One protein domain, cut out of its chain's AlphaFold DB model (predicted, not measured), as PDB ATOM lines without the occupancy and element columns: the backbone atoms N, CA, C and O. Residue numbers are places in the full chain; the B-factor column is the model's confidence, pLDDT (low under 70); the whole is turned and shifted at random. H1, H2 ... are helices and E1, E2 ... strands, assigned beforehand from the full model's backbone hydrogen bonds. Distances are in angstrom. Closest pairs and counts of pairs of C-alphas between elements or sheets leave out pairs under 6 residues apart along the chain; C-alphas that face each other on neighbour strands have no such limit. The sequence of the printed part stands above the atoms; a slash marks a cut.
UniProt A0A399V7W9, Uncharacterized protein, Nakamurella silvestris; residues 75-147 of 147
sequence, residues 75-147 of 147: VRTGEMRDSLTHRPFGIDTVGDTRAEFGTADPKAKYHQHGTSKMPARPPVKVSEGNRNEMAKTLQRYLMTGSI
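What this domain is: This is residues 75 to 147 of the 147 residues of an uncharacterized protein of Nakamurella silvestris (UniProt A0A399V7W9). A short two-stranded hairpin, E1 and E2, has the small helix H1 near one end, and a second small helix, H2, lies beyond that same end. From H2 a long loop, residues 114 to 127, swings out and folds back, leading to the long helix H3, which is apart from the hairpin and from both small helices. The printed part has 73 residues, with three named helices and two named strands in the order H1, E1, E2, H2, H3; the sheet, E1 - E2, is antiparallel and the class is mixed, helices and strands. It is loose, with a radius of gyration of the C-alphas of 15.1 A, and its outline is a rod spanning 49 by 24 by 19 A.

Where its parts are: H1 is residues 79 to 85, beginning at C-alpha 79 (26.007, 10.504, 5.554). E1 is residues 91 to 94 and E2 residues 99 to 102. H2 is residues 107 to 113, 10.5 A long. H3, residues 128 to 144, is 23.8 A long and ends at C-alpha 144 (0.253, 19.824, -20.167).

How they stand to each other: E1 and E2 form a hairpin, antiparallel at 165 degrees, with N 91 and O 102 2.9 A apart and N 100 and O 93 2.8 A apart, within hydrogen-bond range. The closest C-alphas of H1 and E2, those of Leu 84 and Gly 102, are 6.0 A apart. H1 and H2 are close but not clearly touching, their closest C-alphas, those of Met 80 and Ala 108, 7.2 A apart. They run the same way at a steep tilt of 62 degrees. Every O i to N i+4 pair is within hydrogen-bond range in H2 and H3, and 2 of 3 are in H1.

The domain as a whole: The C-alphas farthest apart, those of Lys 117 and Thr 144, are 49.8 A apart. The printed part has no cut. The link from H2 to H3 is long, 14 residues. Residues 127 to 133 and 140 to 145 stand free. No printed residue has a pLDDT under 70.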
ATOM      1  N   VAL A  75      33.644  10.889   0.647       96.88
ATOM      2  CA  VAL A  75      32.941   9.829   1.369       96.88
ATOM      3  C   VAL A  75      33.835   9.323   2.492       96.88
ATOM      4  O   VAL A  75      34.940   8.843   2.250       96.88
ATOM      5  N   ARG A  76      33.373   9.439   3.738       94.62
ATOM      6  CA  ARG A  76      33.992   8.789   4.905       94.62
ATOM      7  C   ARG A  76      32.995   7.827   5.541       94.62
ATOM      8  O   ARG A  76      33.196   6.623   5.463       94.62
ATOM      9  N   THR A  77      31.915   8.374   6.096       94.88
ATOM     10  CA  THR A  77      30.758   7.625   6.617       94.88
ATOM     11  C   THR A  77      29.744   7.341   5.512       94.88
ATOM     12  O   THR A  77      29.266   6.221   5.396       94.88
ATOM     13  N   GLY A  78      29.494   8.325   4.645       95.69
ATOM     14  CA  GLY A  78      28.463   8.264   3.602       95.69
ATOM     15  C   GLY A  78      27.311   9.230   3.857       95.69
ATOM     16  O   GLY A  78      26.683   9.655   2.903       95.69
ATOM     17  N   GLU A  79      27.144   9.691   5.099       96.75
ATOM     18  CA  GLU A  79      26.007  10.504   5.554       96.75
ATOM     19  C   GLU A  79      25.713  11.716   4.655       96.75
ATOM     20  O   GLU A  79      24.593  11.856   4.186       96.75
ATOM     21  N   MET A  80      26.716  12.548   4.343       97.31
ATOM     22  CA  MET A  80      26.525  13.724   3.475       97.31
ATOM     23  C   MET A  80      26.174  13.360   2.027       97.31
ATOM     24  O   MET A  80      25.465  14.107   1.363       97.31
ATOM     25  N   ARG A  81      26.711  12.247   1.509       97.62
ATOM     26  CA  ARG A  81      26.334  11.760   0.177       97.62
ATOM     27  C   ARG A  81      24.885  11.300   0.226       97.62
ATOM     28  O   ARG A  81      24.082  11.731  -0.584       97.62
ATOM     29  N   ASP A  82      24.560  10.452   1.193       98.00
ATOM     30  CA  ASP A  82      23.247   9.833   1.284       98.00
ATOM     31  C   ASP A  82      22.154  10.882   1.508       98.00
ATOM     32  O   ASP A  82      21.107  10.788   0.880       98.00
ATOM     33  N   SER A  83      22.440  11.943   2.270       97.75
ATOM     34  CA  SER A  83      21.533  13.080   2.458       97.75
ATOM     35  C   SER A  83      21.357  13.978   1.229       97.75
ATOM     36  O   SER A  83      20.568  14.912   1.294       97.75
ATOM     37  N   LEU A  84      22.083  13.741   0.135       98.06
ATOM     38  CA  LEU A  84      21.932  14.439  -1.148       98.06
ATOM     39  C   LEU A  84      21.443  13.514  -2.267       98.06
ATOM     40  O   LEU A  84      20.933  13.991  -3.275       98.06
ATOM     41  N   THR A  85      21.615  12.199  -2.113       97.88
ATOM     42  CA  THR A  85      21.339  11.223  -3.174       97.88
ATOM     43  C   THR A  85      20.166  10.296  -2.880       97.88
ATOM     44  O   THR A  85      19.714   9.608  -3.790       97.88
ATOM     45  N   HIS A  86      19.687  10.231  -1.637       97.50
ATOM     46  CA  HIS A  86      18.542   9.408  -1.250       97.50
ATOM     47  C   HIS A  86      17.469  10.283  -0.617       97.50
ATOM     48  O   HIS A  86      17.773  11.123   0.227       97.50
ATOM     49  N   ARG A  87      16.216  10.068  -1.027       96.88
ATOM     50  CA  ARG A  87      15.067  10.773  -0.461       96.88
ATOM     51  C   ARG A  87      14.541  10.052   0.795       96.88
ATOM     52  O   ARG A  87      14.551   8.818   0.812       96.88
ATOM     53  N   PRO A  88      14.055  10.785   1.815       97.31
ATOM     54  CA  PRO A  88      14.134  12.239   1.921       97.31
ATOM     55  C   PRO A  88      15.585  12.708   2.098       97.31
ATOM     56  O   PRO A  88      16.363  12.091   2.828       97.31
ATOM     57  N   PHE A  89      15.942  13.795   1.415       98.25
ATOM     58  CA  PHE A  89      17.251  14.430   1.577       98.25
ATOM     59  C   PHE A  89      17.417  15.034   2.980       98.25
ATOM     60  O   PHE A  89      16.476  15.127   3.768       98.25
ATOM     61  N   GLY A  90      18.621  15.530   3.279       97.31
ATOM     62  CA  GLY A  90      18.854  16.299   4.504       97.31
ATOM     63  C   GLY A  90      18.049  17.605   4.549       97.31
ATOM     64  O   GLY A  90      17.726  18.079   5.633       97.31
ATOM     65  N   ILE A  91      17.726  18.171   3.383       98.12
ATOM     66  CA  ILE A  91      16.717  19.214   3.179       98.12
ATOM     67  C   ILE A  91      15.879  18.768   1.977       98.12
ATOM     68  O   ILE A  91      16.402  18.717   0.869       98.12
ATOM     69  N   ASP A  92      14.616  18.413   2.203       98.19
ATOM     70  CA  ASP A  92      13.676  17.937   1.174       98.19
ATOM     71  C   ASP A  92      12.295  18.533   1.458       98.19
ATOM     72  O   ASP A  92      11.415  17.899   2.039       98.19
ATOM     73  N   THR A  93      12.151  19.823   1.158       98.25
ATOM     74  CA  THR A  93      10.874  20.520   1.319       98.25
ATOM     75  C   THR A  93      10.228  20.637  -0.043       98.25
ATOM     76  O   THR A  93      10.751  21.334  -0.906       98.25
ATOM     77  N   VAL A  94       9.074  20.007  -0.229       98.12
ATOM     78  CA  VAL A  94       8.272  20.136  -1.446       98.12
ATOM     79  C   VAL A  94       6.899  20.672  -1.063       98.12
ATOM     80  O   VAL A  94       6.223  20.108  -0.209       98.12
ATOM     81  N   GLY A  95       6.504  21.785  -1.672       97.62
ATOM     82  CA  GLY A  95       5.167  22.349  -1.547       97.62
ATOM     83  C   GLY A  95       4.627  22.769  -2.906       97.62
ATOM     84  O   GLY A  95       5.280  22.595  -3.930       97.62
ATOM     85  N   ASP A  96       3.444  23.365  -2.917       97.38
ATOM     86  CA  ASP A  96       2.736  23.638  -4.166       97.38
ATOM     87  C   ASP A  96       3.426  24.657  -5.079       97.38
ATOM     88  O   ASP A  96       3.379  24.536  -6.297       97.38
ATOM     89  N   THR A  97       4.101  25.652  -4.509       95.75
ATOM     90  CA  THR A  97       4.698  26.768  -5.269       95.75
ATOM     91  C   THR A  97       6.207  26.884  -5.095       95.75
ATOM     92  O   THR A  97       6.843  27.745  -5.703       95.75
ATOM     93  N   ARG A  98       6.803  26.025  -4.262       96.69
ATOM     94  CA  ARG A  98       8.241  26.027  -3.986       96.69
ATOM     95  C   ARG A  98       8.740  24.642  -3.612       96.69
ATOM     96  O   ARG A  98       8.026  23.873  -2.971       96.69
ATOM     97  N   ALA A  99      10.008  24.398  -3.911       97.81
ATOM     98  CA  ALA A  99      10.746  23.277  -3.364       97.81
ATOM     99  C   ALA A  99      12.174  23.681  -2.991       97.81
ATOM    100  O   ALA A  99      12.755  24.582  -3.598       97.81
ATOM    101  N   GLU A 100      12.723  23.009  -1.986       98.06
ATOM    102  CA  GLU A 100      14.086  23.182  -1.504       98.06
ATOM    103  C   GLU A 100      14.729  21.809  -1.303       98.06
ATOM    104  O   GLU A 100      14.210  20.972  -0.562       98.06
ATOM    105  N   PHE A 101      15.870  21.600  -1.965       98.12
ATOM    106  CA  PHE A 101      16.642  20.363  -1.919       98.12
ATOM    107  C   PHE A 101      18.075  20.642  -1.472       98.12
ATOM    108  O   PHE A 101      18.706  21.597  -1.934       98.12
ATOM    109  N   GLY A 102      18.615  19.804  -0.594       97.44
ATOM    110  CA  GLY A 102      19.977  19.962  -0.102       97.44
ATOM    111  C   GLY A 102      20.302  19.064   1.082       97.44
ATOM    112  O   GLY A 102      19.712  18.008   1.281       97.44
ATOM    113  N   THR A 103      21.273  19.492   1.887       97.75
ATOM    114  CA  THR A 103      21.741  18.749   3.059       97.75
ATOM    115  C   THR A 103      21.875  19.661   4.266       97.75
ATOM    116  O   THR A 103      22.340  20.794   4.151       97.75
ATOM    117  N   ALA A 104      21.519  19.133   5.435       95.62
ATOM    118  CA  ALA A 104      21.733  19.784   6.718       95.62
ATOM    119  C   ALA A 104      23.126  19.486   7.320       95.62
ATOM    120  O   ALA A 104      23.432  19.989   8.400       95.62
ATOM    121  N   ASP A 105      23.987  18.683   6.665       96.12
ATOM    122  CA  ASP A 105      25.351  18.446   7.166       96.12
ATOM    123  C   ASP A 105      26.152  19.762   7.120       96.12
ATOM    124  O   ASP A 105      26.455  20.260   6.029       96.12
ATOM    125  N   PRO A 106      26.577  20.323   8.270       95.19
ATOM    126  CA  PRO A 106      27.297  21.594   8.304       95.19
ATOM    127  C   PRO A 106      28.622  21.549   7.530       95.19
ATOM    128  O   PRO A 106      29.121  22.585   7.082       95.19
ATOM    129  N   LYS A 107      29.194  20.353   7.320       94.12
ATOM    130  CA  LYS A 107      30.423  20.172   6.537       94.12
ATOM    131  C   LYS A 107      30.226  20.481   5.057       94.12
ATOM    132  O   LYS A 107      31.194  20.861   4.394       94.12
ATOM    133  N   ALA A 108      28.997  20.367   4.551       96.38
ATOM    134  CA  ALA A 108      28.686  20.622   3.152       96.38
ATOM    135  C   ALA A 108      29.077  22.044   2.745       96.38
ATOM    136  O   ALA A 108      29.691  22.215   1.699       96.38
ATOM    137  N   LYS A 109      28.860  23.046   3.609       97.19
ATOM    138  CA  LYS A 109      29.270  24.439   3.356       97.19
ATOM    139  C   LYS A 109      30.780  24.580   3.135       97.19
ATOM    140  O   LYS A 109      31.205  25.274   2.211       97.19
ATOM    141  N   TYR A 110      31.599  23.915   3.952       97.19
ATOM    142  CA  TYR A 110      33.058  23.969   3.811       97.19
ATOM    143  C   TYR A 110      33.538  23.247   2.555       97.19
ATOM    144  O   TYR A 110      34.505  23.675   1.932       97.19
ATOM    145  N   HIS A 111      32.871  22.164   2.157       97.56
ATOM    146  CA  HIS A 111      33.170  21.489   0.897       97.56
ATOM    147  C   HIS A 111      32.665  22.280  -0.318       97.56
ATOM    148  O   HIS A 111      33.374  22.345  -1.317       97.56
ATOM    149  N   GLN A 112      31.519  22.956  -0.218       97.69
ATOM    150  CA  GLN A 112      30.937  23.770  -1.286       97.69
ATOM    151  C   GLN A 112      31.861  24.908  -1.717       97.69
ATOM    152  O   GLN A 112      32.051  25.124  -2.911       97.69
ATOM    153  N   HIS A 113      32.458  25.609  -0.753       97.19
ATOM    154  CA  HIS A 113      33.236  26.823  -1.022       97.19
ATOM    155  C   HIS A 113      34.739  26.669  -0.775       97.19
ATOM    156  O   HIS A 113      35.521  27.521  -1.187       97.19
ATOM    157  N   GLY A 114      35.161  25.586  -0.126       97.31
ATOM    158  CA  GLY A 114      36.517  25.475   0.389       97.31
ATOM    159  C   GLY A 114      36.748  26.376   1.605       97.31
ATOM    160  O   GLY A 114      35.861  27.061   2.113       97.31
ATOM    161  N   THR A 115      37.976  26.341   2.102       96.62
ATOM    162  CA  THR A 115      38.487  27.174   3.196       96.62
ATOM    163  C   THR A 115      39.943  27.531   2.895       96.62
ATOM    164  O   THR A 115      40.547  26.963   1.986       96.62
ATOM    165  N   SER A 116      40.568  28.375   3.717       96.62
ATOM    166  CA  SER A 116      42.012  28.649   3.618       96.62
ATOM    167  C   SER A 116      42.900  27.404   3.769       96.62
ATOM    168  O   SER A 116      44.063  27.433   3.383       96.62
ATOM    169  N   LYS A 117      42.370  26.301   4.319       94.75
ATOM    170  CA  LYS A 117      43.106  25.054   4.585       94.75
ATOM    171  C   LYS A 117      42.634  23.869   3.739       94.75
ATOM    172  O   LYS A 117      43.183  22.776   3.858       94.75
ATOM    173  N   MET A 118      41.590  24.040   2.926       95.50
ATOM    174  CA  MET A 118      40.963  22.945   2.185       95.50
ATOM    175  C   MET A 118      40.368  23.460   0.871       95.50
ATOM    176  O   MET A 118      39.509  24.337   0.926       95.50
ATOM    177  N   PRO A 119      40.735  22.898  -0.295       97.25
ATOM    178  CA  PRO A 119      40.131  23.305  -1.559       97.25
ATOM    179  C   PRO A 119      38.646  22.922  -1.617       97.25
ATOM    180  O   PRO A 119      38.215  21.952  -0.980       97.25
ATOM    181  N   ALA A 120      37.882  23.671  -2.412       97.75
ATOM    182  CA  ALA A 120      36.477  23.386  -2.667       97.75
ATOM    183  C   ALA A 120      36.315  22.042  -3.390       97.75
ATOM    184  O   ALA A 120      37.058  21.702  -4.314       97.75
ATOM    185  N   ARG A 121      35.322  21.275  -2.954       97.62
ATOM    186  CA  ARG A 121      34.868  20.016  -3.545       97.62
ATOM    187  C   ARG A 121      33.344  20.015  -3.467       97.62
ATOM    188  O   ARG A 121      32.813  19.437  -2.525       97.62
ATOM    189  N   PRO A 122      32.656  20.748  -4.355       97.56
ATOM    190  CA  PRO A 122      31.244  21.048  -4.168       97.56
ATOM    191  C   PRO A 122      30.379  19.784  -4.156       97.56
ATOM    192  O   PRO A 122      30.269  19.146  -5.208       97.56
ATOM    193  N   PRO A 123      29.789  19.398  -3.005       96.44
ATOM    194  CA  PRO A 123      28.936  18.222  -2.937       96.44
ATOM    195  C   PRO A 123      27.587  18.459  -3.612       96.44
ATOM    196  O   PRO A 123      26.960  17.475  -3.965       96.44
ATOM    197  N   VAL A 124      27.175  19.723  -3.791       96.44
ATOM    198  CA  VAL A 124      25.995  20.118  -4.566       96.44
ATOM    199  C   VAL A 124      26.461  20.784  -5.857       96.44
ATOM    200  O   VAL A 124      27.067  21.867  -5.831       96.44
ATOM    201  N   LYS A 125      26.199  20.138  -6.995       92.19
ATOM    202  CA  LYS A 125      26.593  20.624  -8.323       92.19
ATOM    203  C   LYS A 125      25.530  20.276  -9.361       92.19
ATOM    204  O   LYS A 125      25.591  19.253 -10.040       92.19
ATOM    205  N   VAL A 126      24.632  21.225  -9.600       89.56
ATOM    206  CA  VAL A 126      23.674  21.139 -10.707       89.56
ATOM    207  C   VAL A 126      24.291  21.750 -11.968       89.56
ATOM    208  O   VAL A 126      24.423  22.976 -12.071       89.56
ATOM    209  N   SER A 127      24.693  20.888 -12.909       93.50
ATOM    210  CA  SER A 127      25.187  21.285 -14.233       93.50
ATOM    211  C   SER A 127      24.123  22.053 -15.022       93.50
ATOM    212  O   SER A 127      22.932  21.955 -14.731       93.50
ATOM    213  N   GLU A 128      24.535  22.793 -16.050       95.31
ATOM    214  CA  GLU A 128      23.592  23.487 -16.935       95.31
ATOM    215  C   GLU A 128      22.607  22.515 -17.601       95.31
ATOM    216  O   GLU A 128      21.406  22.767 -17.616       95.31
ATOM    217  N   GLY A 129      23.088  21.349 -18.051       96.31
ATOM    218  CA  GLY A 129      22.230  20.294 -18.595       96.31
ATOM    219  C   GLY A 129      21.164  19.833 -17.597       96.31
ATOM    220  O   GLY A 129      19.986  19.796 -17.937       96.31
ATOM    221  N   ASN A 130      21.550  19.576 -16.344       96.25
ATOM    222  CA  ASN A 130      20.600  19.168 -15.306       96.25
ATOM    223  C   ASN A 130      19.590  20.283 -14.997       96.25
ATOM    224  O   ASN A 130      18.400  20.006 -14.880       96.25
ATOM    225  N   ARG A 131      20.033  21.549 -14.932       96.44
ATOM    226  CA  ARG A 131      19.135  22.706 -14.757       96.44
ATOM    227  C   ARG A 131      18.112  22.796 -15.886       96.44
ATOM    228  O   ARG A 131      16.938  23.027 -15.617       96.44
ATOM    229  N   ASN A 132      18.544  22.580 -17.126       98.06
ATOM    230  CA  ASN A 132      17.666  22.616 -18.291       98.06
ATOM    231  C   ASN A 132      16.626  21.489 -18.252       98.06
ATOM    232  O   ASN A 132      15.460  21.736 -18.544       98.06
ATOM    233  N   GLU A 133      17.003  20.274 -17.849       98.00
ATOM    234  CA  GLU A 133      16.049  19.163 -17.711       98.00
ATOM    235  C   GLU A 133      15.039  19.382 -16.572       98.00
ATOM    236  O   GLU A 133      13.844  19.111 -16.736       98.00
ATOM    237  N   MET A 134      15.476  19.960 -15.452       97.94
ATOM    238  CA  MET A 134      14.579  20.362 -14.363       97.94
ATOM    239  C   MET A 134      13.606  21.460 -14.814       97.94
ATOM    240  O   MET A 134      12.400  21.357 -14.595       97.94
ATOM    241  N   ALA A 135      14.099  22.480 -15.524       97.62
ATOM    242  CA  ALA A 135      13.266  23.548 -16.073       97.62
ATOM    243  C   ALA A 135      12.233  23.014 -17.080       97.62
ATOM    244  O   ALA A 135      11.061  23.380 -17.011       97.62
ATOM    245  N   LYS A 136      12.636  22.097 -17.969       98.12
ATOM    246  CA  LYS A 136      11.726  21.422 -18.909       98.12
ATOM    247  C   LYS A 136      10.653  20.606 -18.197       98.12
ATOM    248  O   LYS A 136       9.525  20.559 -18.675       98.12
ATOM    249  N   THR A 137      10.991  19.975 -17.075       98.44
ATOM    250  CA  THR A 137      10.037  19.206 -16.262       98.44
ATOM    251  C   THR A 137       8.941  20.118 -15.722       98.44
ATOM    252  O   THR A 137       7.759  19.847 -15.930       98.44
ATOM    253  N   LEU A 138       9.323  21.250 -15.122       97.88
ATOM    254  CA  LEU A 138       8.360  22.248 -14.661       97.88
ATOM    255  C   LEU A 138       7.542  22.821 -15.823       97.88
ATOM    256  O   LEU A 138       6.318  22.845 -15.759       97.88
ATOM    257  N   GLN A 139       8.194  23.232 -16.913       96.94
ATOM    258  CA  GLN A 139       7.514  23.789 -18.083       96.94
ATOM    259  C   GLN A 139       6.485  22.813 -18.667       96.94
ATOM    260  O   GLN A 139       5.348  23.206 -18.932       96.94
ATOM    261  N   ARG A 140       6.861  21.540 -18.850       97.69
ATOM    262  CA  ARG A 140       5.961  20.494 -19.347       97.69
ATOM    263  C   ARG A 140       4.756  20.358 -18.433       97.69
ATOM    264  O   ARG A 140       3.633  20.407 -18.929       97.69
ATOM    265  N   TYR A 141       4.984  20.267 -17.125       97.94
ATOM    266  CA  TYR A 141       3.899  20.162 -16.165       97.94
ATOM    267  C   TYR A 141       2.947  21.353 -16.253       97.94
ATOM    268  O   TYR A 141       1.746  21.152 -16.389       97.94
ATOM    269  N   LEU A 142       3.451  22.587 -16.277       96.00
ATOM    270  CA  LEU A 142       2.600  23.777 -16.375       96.00
ATOM    271  C   LEU A 142       1.763  23.784 -17.668       96.00
ATOM    272  O   LEU A 142       0.564  24.078 -17.645       96.00
ATOM    273  N   MET A 143       2.361  23.396 -18.796       94.69
ATOM    274  CA  MET A 143       1.689  23.396 -20.099       94.69
ATOM    275  C   MET A 143       0.681  22.251 -20.257       94.69
ATOM    276  O   MET A 143      -0.431  22.465 -20.746       94.69
ATOM    277  N   THR A 144       1.025  21.034 -19.834       94.75
ATOM    278  CA  THR A 144       0.253  19.824 -20.167       94.75
ATOM    279  C   THR A 144      -0.379  19.139 -18.959       94.75
ATOM    280  O   THR A 144      -1.344  18.395 -19.118       94.75
ATOM    281  N   GLY A 145       0.104  19.410 -17.746       93.38
ATOM    282  CA  GLY A 145      -0.254  18.689 -16.522       93.38
ATOM    283  C   GLY A 145       0.410  17.316 -16.408       93.38
ATOM    284  O   GLY A 145       0.024  16.529 -15.554       93.38
ATOM    285  N   SER A 146       1.366  17.003 -17.288       93.69
ATOM    286  CA  SER A 146       2.096  15.730 -17.307       93.69
ATOM    287  C   SER A 146       3.555  15.919 -16.891       93.69
ATOM    288  O   SER A 146       4.125  16.991 -17.100       93.69
ATOM    289  N   ILE A 147       4.151  14.860 -16.342       88.94
ATOM    290  CA  ILE A 147       5.554  14.791 -15.903       88.94
ATOM    291  C   ILE A 147       6.424  14.146 -16.982       88.94
ATOM    292  O   ILE A 147       6.021  13.086 -17.504       88.94
TER     293      ILE A 147